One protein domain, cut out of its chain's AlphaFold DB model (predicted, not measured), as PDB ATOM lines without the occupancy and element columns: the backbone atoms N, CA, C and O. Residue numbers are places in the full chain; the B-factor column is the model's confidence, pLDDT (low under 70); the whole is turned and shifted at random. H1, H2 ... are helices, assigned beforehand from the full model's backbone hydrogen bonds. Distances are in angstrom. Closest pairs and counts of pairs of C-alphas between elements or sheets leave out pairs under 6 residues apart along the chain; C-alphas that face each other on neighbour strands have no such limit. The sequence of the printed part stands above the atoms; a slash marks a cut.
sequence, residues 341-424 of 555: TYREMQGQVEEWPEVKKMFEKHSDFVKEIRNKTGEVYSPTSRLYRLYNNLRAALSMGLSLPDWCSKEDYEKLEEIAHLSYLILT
ATOM      1  N   THR A 341     456.493 255.427 388.943       90.19
ATOM      2  CA  THR A 341     456.338 256.733 388.280       90.19
ATOM      3  C   THR A 341     454.874 257.035 387.983       90.19
ATOM      4  O   THR A 341     454.378 258.120 388.280       90.19
ATOM      5  N   TYR A 342     454.139 256.053 387.449       92.38
ATOM      6  CA  TYR A 342     452.713 256.208 387.170       92.38
ATOM      7  C   TYR A 342     451.905 256.475 388.444       92.38
ATOM      8  O   TYR A 342     451.069 257.378 388.469       92.38
ATOM      9  N   ARG A 343     452.174 255.726 389.520       90.06
ATOM     10  CA  ARG A 343     451.486 255.886 390.808       90.06
ATOM     11  C   ARG A 343     451.716 257.270 391.421       90.06
ATOM     12  O   ARG A 343     450.777 257.863 391.950       90.06
ATOM     13  N   GLU A 344     452.939 257.785 391.342       91.19
ATOM     14  CA  GLU A 344     453.282 259.128 391.819       91.19
ATOM     15  C   GLU A 344     452.580 260.211 390.998       91.19
ATOM     16  O   GLU A 344     451.953 261.105 391.571       91.19
ATOM     17  N   MET A 345     452.607 260.098 389.667       92.25
ATOM     18  CA  MET A 345     451.893 261.019 388.780       92.25
ATOM     19  C   MET A 345     450.391 261.013 389.033       92.25
ATOM     20  O   MET A 345     449.782 262.078 389.088       92.25
ATOM     21  N   GLN A 346     449.793 259.836 389.222       90.88
ATOM     22  CA  GLN A 346     448.379 259.733 389.549       90.88
ATOM     23  C   GLN A 346     448.067 260.508 390.836       90.88
ATOM     24  O   GLN A 346     447.156 261.332 390.834       90.88
ATOM     25  N   GLY A 347     448.855 260.320 391.899       89.06
ATOM     26  CA  GLY A 347     448.681 261.067 393.148       89.06
ATOM     27  C   GLY A 347     448.834 262.584 392.976       89.06
ATOM     28  O   GLY A 347     448.102 263.348 393.596       89.06
ATOM     29  N   GLN A 348     449.736 263.041 392.103       91.69
ATOM     30  CA  GLN A 348     449.891 264.468 391.795       91.69
ATOM     31  C   GLN A 348     448.691 265.028 391.021       91.69
ATOM     32  O   GLN A 348     448.191 266.098 391.365       91.69
ATOM     33  N   VAL A 349     448.223 264.309 389.999       92.38
ATOM     34  CA  VAL A 349     447.066 264.694 389.173       92.38
ATOM     35  C   VAL A 349     445.795 264.781 390.012       92.38
ATOM     36  O   VAL A 349     444.998 265.695 389.830       92.38
ATOM     37  N   GLU A 350     445.615 263.877 390.972       88.56
ATOM     38  CA  GLU A 350     444.484 263.910 391.908       88.56
ATOM     39  C   GLU A 350     444.429 265.199 392.743       88.56
ATOM     40  O   GLU A 350     443.350 265.629 393.159       88.56
ATOM     41  N   GLU A 351     445.571 265.861 392.942       90.19
ATOM     42  CA  GLU A 351     445.662 267.115 393.683       90.19
ATOM     43  C   GLU A 351     445.430 268.368 392.822       90.19
ATOM     44  O   GLU A 351     445.253 269.455 393.393       90.19
ATOM     45  N   TRP A 352     445.396 268.238 391.487       93.06
ATOM     46  CA  TRP A 352     445.211 269.356 390.555       93.06
ATOM     47  C   TRP A 352     443.834 270.026 390.736       93.06
ATOM     48  O   TRP A 352     442.830 269.326 390.917       93.06
ATOM     49  N   PRO A 353     443.736 271.374 390.682       93.31
ATOM     50  CA  PRO A 353     442.477 272.091 390.908       93.31
ATOM     51  C   PRO A 353     441.327 271.638 390.000       93.31
ATOM     52  O   PRO A 353     440.197 271.476 390.457       93.31
ATOM     53  N   GLU A 354     441.604 271.402 388.723       92.69
ATOM     54  CA  GLU A 354     440.638 270.939 387.731       92.69
ATOM     55  C   GLU A 354     440.134 269.521 388.015       92.69
ATOM     56  O   GLU A 354     438.945 269.263 387.836       92.69
ATOM     57  N   VAL A 355     440.991 268.631 388.524       89.56
ATOM     58  CA  VAL A 355     440.614 267.260 388.891       89.56
ATOM     59  C   VAL A 355     439.804 267.268 390.180       89.56
ATOM     60  O   VAL A 355     438.729 266.673 390.224       89.56
ATOM     61  N   LYS A 356     440.227 268.019 391.202       88.81
ATOM     62  CA  LYS A 356     439.426 268.225 392.422       88.81
ATOM     63  C   LYS A 356     438.035 268.760 392.094       88.81
ATOM     64  O   LYS A 356     437.044 268.242 392.614       88.81
ATOM     65  N   LYS A 357     437.951 269.709 391.159       90.75
ATOM     66  CA  LYS A 357     436.688 270.268 390.669       90.75
ATOM     67  C   LYS A 357     435.767 269.228 390.027       90.75
ATOM     68  O   LYS A 357     434.550 269.336 390.168       90.75
ATOM     69  N   MET A 358     436.304 268.186 389.383       88.62
ATOM     70  CA  MET A 358     435.489 267.082 388.850       88.62
ATOM     71  C   MET A 358     434.720 266.342 389.957       88.62
ATOM     72  O   MET A 358     433.595 265.896 389.720       88.62
ATOM     73  N   PHE A 359     435.285 266.255 391.166       86.88
ATOM     74  CA  PHE A 359     434.675 265.575 392.315       86.88
ATOM     75  C   PHE A 359     433.949 266.507 393.292       86.88
ATOM     76  O   PHE A 359     433.260 266.008 394.182       86.88
ATOM     77  N   GLU A 360     434.051 267.833 393.149       87.94
ATOM     78  CA  GLU A 360     433.447 268.810 394.075       87.94
ATOM     79  C   GLU A 360     431.954 268.549 394.315       87.94
ATOM     80  O   GLU A 360     431.508 268.542 395.465       87.94
ATOM     81  N   LYS A 361     431.200 268.230 393.251       88.94
ATOM     82  CA  LYS A 361     429.762 267.913 393.337       88.94
ATOM     83  C   LYS A 361     429.438 266.664 394.168       88.94
ATOM     84  O   LYS A 361     428.301 266.494 394.590       88.94
ATOM     85  N   HIS A 362     430.418 265.794 394.396       89.06
ATOM     86  CA  HIS A 362     430.277 264.576 395.188       89.06
ATOM     87  C   HIS A 362     430.870 264.718 396.594       89.06
ATOM     88  O   HIS A 362     430.774 263.785 397.384       89.06
ATOM     89  N   SER A 363     431.477 265.858 396.933       85.50
ATOM     90  CA  SER A 363     432.249 266.026 398.171       85.50
ATOM     91  C   SER A 363     431.451 265.720 399.443       85.50
ATOM     92  O   SER A 363     431.977 265.069 400.346       85.50
ATOM     93  N   ASP A 364     430.183 266.123 399.512       88.19
ATOM     94  CA  ASP A 364     429.323 265.823 400.661       88.19
ATOM     95  C   ASP A 364     428.968 264.335 400.734       88.19
ATOM     96  O   ASP A 364     429.100 263.726 401.794       88.19
ATOM     97  N   PHE A 365     428.678 263.706 399.593       88.75
ATOM     98  CA  PHE A 365     428.468 262.260 399.516       88.75
ATOM     99  C   PHE A 365     429.711 261.462 399.952       88.75
ATOM    100  O   PHE A 365     429.599 260.484 400.691       88.75
ATOM    101  N   VAL A 366     430.917 261.906 399.574       83.56
ATOM    102  CA  VAL A 366     432.176 261.282 400.020       83.56
ATOM    103  C   VAL A 366     432.343 261.376 401.543       83.56
ATOM    104  O   VAL A 366     432.784 260.410 402.174       83.56
ATOM    105  N   LYS A 367     431.963 262.506 402.162       83.50
ATOM    106  CA  LYS A 367     431.974 262.657 403.631       83.50
ATOM    107  C   LYS A 367     430.962 261.723 404.300       83.50
ATOM    108  O   LYS A 367     431.276 261.146 405.338       83.50
ATOM    109  N   GLU A 368     429.778 261.559 403.717       86.00
ATOM    110  CA  GLU A 368     428.737 260.665 404.238       86.00
ATOM    111  C   GLU A 368     429.148 259.190 404.174       86.00
ATOM    112  O   GLU A 368     428.986 258.465 405.160       86.00
ATOM    113  N   ILE A 369     429.734 258.746 403.055       84.25
ATOM    114  CA  ILE A 369     430.168 257.353 402.870       84.25
ATOM    115  C   ILE A 369     431.165 256.919 403.945       84.25
ATOM    116  O   ILE A 369     431.062 255.798 404.443       84.25
ATOM    117  N   ARG A 370     432.074 257.806 404.371       80.56
ATOM    118  CA  ARG A 370     433.029 257.518 405.454       80.56
ATOM    119  C   ARG A 370     432.342 257.010 406.722       80.56
ATOM    120  O   ARG A 370     432.836 256.080 407.359       80.56
ATOM    121  N   ASN A 371     431.208 257.604 407.086       78.75
ATOM    122  CA  ASN A 371     430.454 257.198 408.270       78.75
ATOM    123  C   ASN A 371     429.704 255.878 408.045       78.75
ATOM    124  O   ASN A 371     429.580 255.086 408.976       78.75
ATOM    125  N   LYS A 372     429.231 255.629 406.817       80.31
ATOM    126  CA  LYS A 372     428.453 254.434 406.455       80.31
ATOM    127  C   LYS A 372     429.313 253.165 406.402       80.31
ATOM    128  O   LYS A 372     428.892 252.111 406.870       80.31
ATOM    129  N   THR A 373     430.526 253.255 405.871       78.94
ATOM    130  CA  THR A 373     431.388 252.080 405.644       78.94
ATOM    131  C   THR A 373     432.479 251.902 406.702       78.94
ATOM    132  O   THR A 373     433.060 250.821 406.808       78.94
ATOM    133  N   GLY A 374     432.758 252.948 407.491       71.00
ATOM    134  CA  GLY A 374     433.784 252.946 408.534       71.00
ATOM    135  C   GLY A 374     435.210 253.185 408.027       71.00
ATOM    136  O   GLY A 374     436.158 252.919 408.769       71.00
ATOM    137  N   GLU A 375     435.382 253.686 406.800       73.12
ATOM    138  CA  GLU A 375     436.694 253.908 406.182       73.12
ATOM    139  C   GLU A 375     436.934 255.344 405.721       73.12
ATOM    140  O   GLU A 375     436.024 256.070 405.329       73.12
ATOM    141  N   VAL A 376     438.205 255.756 405.724       68.00
ATOM    142  CA  VAL A 376     438.632 256.997 405.070       68.00
ATOM    143  C   VAL A 376     438.868 256.706 403.590       68.00
ATOM    144  O   VAL A 376     439.671 255.836 403.244       68.00
ATOM    145  N   TYR A 377     438.181 257.438 402.720       65.69
ATOM    146  CA  TYR A 377     438.307 257.303 401.271       65.69
ATOM    147  C   TYR A 377     439.170 258.421 400.696       65.69
ATOM    148  O   TYR A 377     438.941 259.591 401.000       65.69
ATOM    149  N   SER A 378     440.119 258.068 399.826       62.94
ATOM    150  CA  SER A 378     440.536 258.986 398.767       62.94
ATOM    151  C   SER A 378     439.418 259.026 397.710       62.94
ATOM    152  O   SER A 378     438.827 257.973 397.431       62.94
ATOM    153  N   PRO A 379     439.099 260.198 397.125       58.97
ATOM    154  CA  PRO A 379     438.000 260.338 396.162       58.97
ATOM    155  C   PRO A 379     438.107 259.431 394.927       58.97
ATOM    156  O   PRO A 379     437.097 259.124 394.305       58.97
ATOM    157  N   THR A 380     439.312 258.986 394.580       65.56
ATOM    158  CA  THR A 380     439.613 258.266 393.340       65.56
ATOM    159  C   THR A 380     439.740 256.756 393.560       65.56
ATOM    160  O   THR A 380     438.816 255.990 393.294       65.56
ATOM    161  N   SER A 381     440.864 256.287 394.107       67.88
ATOM    162  CA  SER A 381     441.211 254.863 394.128       67.88
ATOM    163  C   SER A 381     440.367 254.029 395.094       67.88
ATOM    164  O   SER A 381     440.123 252.853 394.818       67.88
ATOM    165  N   ARG A 382     439.887 254.598 396.209       72.81
ATOM    166  CA  ARG A 382     439.088 253.847 397.195       72.81
ATOM    167  C   ARG A 382     437.586 253.824 396.888       72.81
ATOM    168  O   ARG A 382     436.962 252.791 397.108       72.81
ATOM    169  N   LEU A 383     436.996 254.900 396.362       81.94
ATOM    170  CA  LEU A 383     435.567 254.896 395.993       81.94
ATOM    171  C   LEU A 383     435.292 254.068 394.737       81.94
ATOM    172  O   LEU A 383     434.292 253.357 394.681       81.94
ATOM    173  N   TYR A 384     436.229 254.070 393.786       86.38
ATOM    174  CA  TYR A 384     436.250 253.125 392.671       86.38
ATOM    175  C   TYR A 384     436.150 251.661 393.144       86.38
ATOM    176  O   TYR A 384     435.347 250.878 392.636       86.38
ATOM    177  N   ARG A 385     436.928 251.293 394.169       89.06
ATOM    178  CA  ARG A 385     436.917 249.943 394.752       89.06
ATOM    179  C   ARG A 385     435.593 249.610 395.439       89.06
ATOM    180  O   ARG A 385     435.105 248.494 395.283       89.06
ATOM    181  N   LEU A 386     434.992 250.578 396.132       91.50
ATOM    182  CA  LEU A 386     433.668 250.425 396.738       91.50
ATOM    183  C   LEU A 386     432.582 250.194 395.676       91.50
ATOM    184  O   LEU A 386     431.771 249.283 395.822       91.50
ATOM    185  N   TYR A 387     432.599 250.954 394.578       93.94
ATOM    186  CA  TYR A 387     431.705 250.706 393.443       93.94
ATOM    187  C   TYR A 387     431.873 249.281 392.893       93.94
ATOM    188  O   TYR A 387     430.883 248.570 392.713       93.94
ATOM    189  N   ASN A 388     433.115 248.830 392.680       94.38
ATOM    190  CA  ASN A 388     433.390 247.481 392.181       94.38
ATOM    191  C   ASN A 388     432.928 246.377 393.139       94.38
ATOM    192  O   ASN A 388     432.434 245.350 392.674       94.38
ATOM    193  N   ASN A 389     433.052 246.581 394.453       95.38
ATOM    194  CA  ASN A 389     432.506 245.670 395.456       95.38
ATOM    195  C   ASN A 389     430.986 245.516 395.301       95.38
ATOM    196  O   ASN A 389     430.486 244.404 395.131       95.38
ATOM    197  N   LEU A 390     430.259 246.635 395.275       96.00
ATOM    198  CA  LEU A 390     428.802 246.617 395.137       96.00
ATOM    199  C   LEU A 390     428.369 246.047 393.781       96.00
ATOM    200  O   LEU A 390     427.400 245.293 393.703       96.00
ATOM    201  N   ARG A 391     429.112 246.342 392.707       95.62
ATOM    202  CA  ARG A 391     428.884 245.751 391.381       95.62
ATOM    203  C   ARG A 391     429.071 244.230 391.403       95.62
ATOM    204  O   ARG A 391     428.261 243.526 390.800       95.62
ATOM    205  N   ALA A 392     430.088 243.728 392.104       96.19
ATOM    206  CA  ALA A 392     430.310 242.297 392.289       96.19
ATOM    207  C   ALA A 392     429.140 241.644 393.042       96.19
ATOM    208  O   ALA A 392     428.599 240.648 392.562       96.19
ATOM    209  N   ALA A 393     428.684 242.238 394.148       95.62
ATOM    210  CA  ALA A 393     427.515 241.758 394.890       95.62
ATOM    211  C   ALA A 393     426.261 241.673 393.997       95.62
ATOM    212  O   ALA A 393     425.650 240.607 393.885       95.62
ATOM    213  N   LEU A 394     425.939 242.753 393.273       95.56
ATOM    214  CA  LEU A 394     424.805 242.791 392.340       95.56
ATOM    215  C   LEU A 394     424.908 241.725 391.239       95.56
ATOM    216  O   LEU A 394     423.908 241.104 390.883       95.56
ATOM    217  N   SER A 395     426.110 241.477 390.711       94.56
ATOM    218  CA  SER A 395     426.331 240.462 389.668       94.56
ATOM    219  C   SER A 395     426.056 239.029 390.131       94.56
ATOM    220  O   SER A 395     425.761 238.155 389.316       94.56
ATOM    221  N   MET A 396     426.125 238.790 391.442       93.50
ATOM    222  CA  MET A 396     425.799 237.511 392.072       93.50
ATOM    223  C   MET A 396     424.322 237.414 392.482       93.50
ATOM    224  O   MET A 396     423.924 236.418 393.082       93.50
ATOM    225  N   GLY A 397     423.508 238.430 392.174       94.00
ATOM    226  CA  GLY A 397     422.105 238.498 392.579       94.00
ATOM    227  C   GLY A 397     421.893 238.918 394.037       94.00
ATOM    228  O   GLY A 397     420.788 238.752 394.551       94.00
ATOM    229  N   LEU A 398     422.920 239.451 394.708       94.75
ATOM    230  CA  LEU A 398     422.783 240.047 396.039       94.75
ATOM    231  C   LEU A 398     422.211 241.468 395.925       94.75
ATOM    232  O   LEU A 398     422.335 242.120 394.887       94.75
ATOM    233  N   SER A 399     421.582 241.961 396.990       95.75
ATOM    234  CA  SER A 399     421.031 243.318 397.037       95.75
ATOM    235  C   SER A 399     422.112 244.372 397.302       95.75
ATOM    236  O   SER A 399     423.240 244.065 397.689       95.75
ATOM    237  N   LEU A 400     421.774 245.650 397.140       96.19
ATOM    238  CA  LEU A 400     422.580 246.706 397.751       96.19
ATOM    239  C   LEU A 400     422.475 246.609 399.286       96.19
ATOM    240  O   LEU A 400     421.430 246.184 399.788       96.19
ATOM    241  N   PRO A 401     423.536 246.958 400.033       94.06
ATOM    242  CA  PRO A 401     423.472 247.032 401.489       94.06
ATOM    243  C   PRO A 401     422.528 248.158 401.930       94.06
ATOM    244  O   PRO A 401     422.392 249.154 401.223       94.06
ATOM    245  N   ASP A 402     421.954 248.054 403.131       92.38
ATOM    246  CA  ASP A 402     420.928 248.985 403.644       92.38
ATOM    247  C   ASP A 402     421.324 250.471 403.588       92.38
ATOM    248  O   ASP A 402     420.475 251.352 403.466       92.38
ATOM    249  N   TRP A 403     422.623 250.771 403.674       91.75
ATOM    250  CA  TRP A 403     423.136 252.140 403.630       91.75
ATOM    251  C   TRP A 403     423.198 252.741 402.218       91.75
ATOM    252  O   TRP A 403     423.343 253.964 402.095       91.75
ATOM    253  N   CYS A 404     423.158 251.898 401.180       94.81
ATOM    254  CA  CYS A 404     423.347 252.257 399.781       94.81
ATOM    255  C   CYS A 404     422.007 252.212 399.047       94.81
ATOM    256  O   CYS A 404     421.542 251.163 398.596       94.81
ATOM    257  N   SER A 405     421.386 253.379 398.911       94.88
ATOM    258  CA  SER A 405     420.231 253.535 398.032       94.88
ATOM    259  C   SER A 405     420.636 253.427 396.556       94.88
ATOM    260  O   SER A 405     421.814 253.504 396.198       94.88
ATOM    261  N   LYS A 406     419.648 253.315 395.662       94.44
ATOM    262  CA  LYS A 406     419.894 253.381 394.214       94.44
ATOM    263  C   LYS A 406     420.586 254.691 393.807       94.44
ATOM    264  O   LYS A 406     421.500 254.661 392.995       94.44
ATOM    265  N   GLU A 407     420.194 255.810 394.413       95.06
ATOM    266  CA  GLU A 407     420.811 257.120 394.167       95.06
ATOM    267  C   GLU A 407     422.270 257.160 394.654       95.06
ATOM    268  O   GLU A 407     423.143 257.702 393.979       95.06
ATOM    269  N   ASP A 408     422.567 256.544 395.805       93.88
ATOM    270  CA  ASP A 408     423.946 256.413 396.293       93.88
ATOM    271  C   ASP A 408     424.796 255.568 395.331       93.88
ATOM    272  O   ASP A 408     425.952 255.901 395.060       93.88
ATOM    273  N   TYR A 409     424.226 254.489 394.787       94.81
ATOM    274  CA  TYR A 409     424.900 253.647 393.803       94.81
ATOM    275  C   TYR A 409     425.179 254.394 392.490       94.81
ATOM    276  O   TYR A 409     426.287 254.305 391.967       94.81
ATOM    277  N   GLU A 410     424.227 255.189 391.996       94.19
ATOM    278  CA  GLU A 410     424.407 256.051 390.817       94.19
ATOM    279  C   GLU A 410     425.512 257.101 391.047       94.19
ATOM    280  O   GLU A 410     426.365 257.312 390.185       94.19
ATOM    281  N   LYS A 411     425.589 257.702 392.245       93.06
ATOM    282  CA  LYS A 411     426.700 258.606 392.613       93.06
ATOM    283  C   LYS A 411     428.048 257.881 392.630       93.06
ATOM    284  O   LYS A 411     429.041 258.437 392.159       93.06
ATOM    285  N   LEU A 412     428.104 256.656 393.156       92.62
ATOM    286  CA  LEU A 412     429.314 255.825 393.126       92.62
ATOM    287  C   LEU A 412     429.729 255.469 391.697       92.62
ATOM    288  O   LEU A 412     430.922 255.483 391.394       92.62
ATOM    289  N   GLU A 413     428.767 255.191 390.822       93.69
ATOM    290  CA  GLU A 413     429.012 254.945 389.404       93.69
ATOM    291  C   GLU A 413     429.619 256.178 388.718       93.69
ATOM    292  O   GLU A 413     430.623 256.068 388.011       93.69
ATOM    293  N   GLU A 414     429.085 257.374 388.977       93.25
ATOM    294  CA  GLU A 414     429.667 258.617 388.462       93.25
ATOM    295  C   GLU A 414     431.111 258.819 388.944       93.25
ATOM    296  O   GLU A 414     431.991 259.135 388.142       93.25
ATOM    297  N   ILE A 415     431.389 258.580 390.226       91.19
ATOM    298  CA  ILE A 415     432.740 258.689 390.802       91.19
ATOM    299  C   ILE A 415     433.694 257.649 390.197       91.19
ATOM    300  O   ILE A 415     434.852 257.965 389.893       91.19
ATOM    301  N   ALA A 416     433.224 256.420 389.978       92.25
ATOM    302  CA  ALA A 416     434.000 255.378 389.316       92.25
ATOM    303  C   ALA A 416     434.342 255.777 387.872       92.25
ATOM    304  O   ALA A 416     435.493 255.646 387.459       92.25
ATOM    305  N   HIS A 417     433.389 256.351 387.130       93.12
ATOM    306  CA  HIS A 417     433.640 256.903 385.798       93.12
ATOM    307  C   HIS A 417     434.727 257.988 385.815       93.12
ATOM    308  O   HIS A 417     435.662 257.929 385.017       93.12
ATOM    309  N   LEU A 418     434.648 258.952 386.740       91.94
ATOM    310  CA  LEU A 418     435.676 259.990 386.882       91.94
ATOM    311  C   LEU A 418     437.056 259.383 387.178       91.94
ATOM    312  O   LEU A 418     438.057 259.838 386.630       91.94
ATOM    313  N   SER A 419     437.103 258.320 387.982       90.75
ATOM    314  CA  SER A 419     438.346 257.602 388.284       90.75
ATOM    315  C   SER A 419     438.975 256.977 387.034       90.75
ATOM    316  O   SER A 419     440.191 257.043 386.878       90.75
ATOM    317  N   TYR A 420     438.176 256.445 386.099       91.75
ATOM    318  CA  TYR A 420     438.689 255.950 384.815       91.75
ATOM    319  C   TYR A 420     439.248 257.061 383.920       91.75
ATOM    320  O   TYR A 420     440.247 256.837 383.237       91.75
ATOM    321  N   LEU A 421     438.643 258.256 383.919       91.69
ATOM    322  CA  LEU A 421     439.152 259.399 383.148       91.69
ATOM    323  C   LEU A 421     440.542 259.847 383.625       91.69
ATOM    324  O   LEU A 421     441.362 260.284 382.820       91.69
ATOM    325  N   ILE A 422     440.824 259.705 384.922       91.56
ATOM    326  CA  ILE A 422     442.103 260.112 385.523       91.56
ATOM    327  C   ILE A 422     443.254 259.200 385.093       91.56
ATOM    328  O   ILE A 422     444.384 259.667 384.970       91.56
ATOM    329  N   LEU A 423     442.979 257.927 384.784       90.94
ATOM    330  CA  LEU A 423     444.007 256.957 384.378       90.94
ATOM    331  C   LEU A 423     444.769 257.365 383.102       90.94
ATOM    332  O   LEU A 423     445.862 256.881 382.836       90.94
ATOM    333  N   THR A 424     444.202 258.259 382.297       94.44
ATOM    334  CA  THR A 424     444.819 258.763 381.063       94.44
ATOM    335  C   THR A 424     444.790 260.290 381.022       94.44
ATOM    336  O   THR A 424     444.610 260.878 379.960       94.44
TER     337      THR A 424
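AT A GLANCE: This is residues 341 to 424 of the 555 residues of an uncharacterized protein of Trichomalopsis sarcophagae (UniProt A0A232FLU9). What shape is seen first? The long helix H5 and helix H4 make a V, with H4 packed on H5 through residues 381 to 387 and residues 396 to 405 linking their far ends, while H1, H2 and H3 follow one another in a loose arc, of which H2 lies across H5 from H4. H1 lies at one end of H5, H2 runs beside it, and H3 lies near it without touching. What is the make-up and size? The printed part has 84 residues with five named helices in the order H1, H2, H3, H4, H5 and no named strand: all helix, compact with a radius of gyration of the C-alphas of 13.2 A, and elongated, spanning 38 by 25 by 20 A.

HOW THE PARTS SIT: What touches the longest helix? H5, residues 406 to 422, is the hub and touches H4, residues 381 to 395, at a steep tilt of 51 degrees, opposite ways; H4 touches with residues 381 to 387 alone, and the closest C-alphas, of Tyr 384 and Ala 416, are 4.6 A apart. H5 only just touches H2, residues 353 to 360, with 3 pairs of C-alphas within 8 A, the closest being Phe 359 and Ile 415 at 7.3 A, at a shallow tilt of 15 degrees, opposite ways. With residue 422 alone H5 only just touches H1, residues 341 to 350, again with 3 pairs, the closest C-alphas being Gln 346 and Ile 422 at 7.5 A. What stays off? H3, residues 363 to 373, is near H5 and meets H2 only through their link; H3 and H4 are apart, only just, at 8.3 A. How is the backbone? Every O i to N i+4 pair is within hydrogen-bond range in H1 and H5, against 3 of 4 in H2, 6 of 7 in H3 and 10 of 11 in H4.

IN THESE COORDINATES: Where does the first helix begin? H1 begins at C-alpha 341, (456.338, 256.733, 388.280), and measures 14.3 A; H2 measures 10.1 A and H3 15.8 A. Where do the longer ones run? H4 measures 21.2 A from C-alpha 381 at (441.211, 254.863, 394.128), and H5 measures 24.8 A and ends at C-alpha 422, (442.103, 260.112, 385.523).

THE WHOLE: How large is it? The two C-alphas farthest apart, of Thr 341 and Asp 402, are 39.4 A apart. Are there cuts or long links? The printed part has no cut; the links H1 to H2 and H2 to H3 are tight, and H3 to H4 and H4 to H5 are short. Where is confidence low? Residues 376 to 381 are under 70, and the mean pLDDT of the printed part is 88.4.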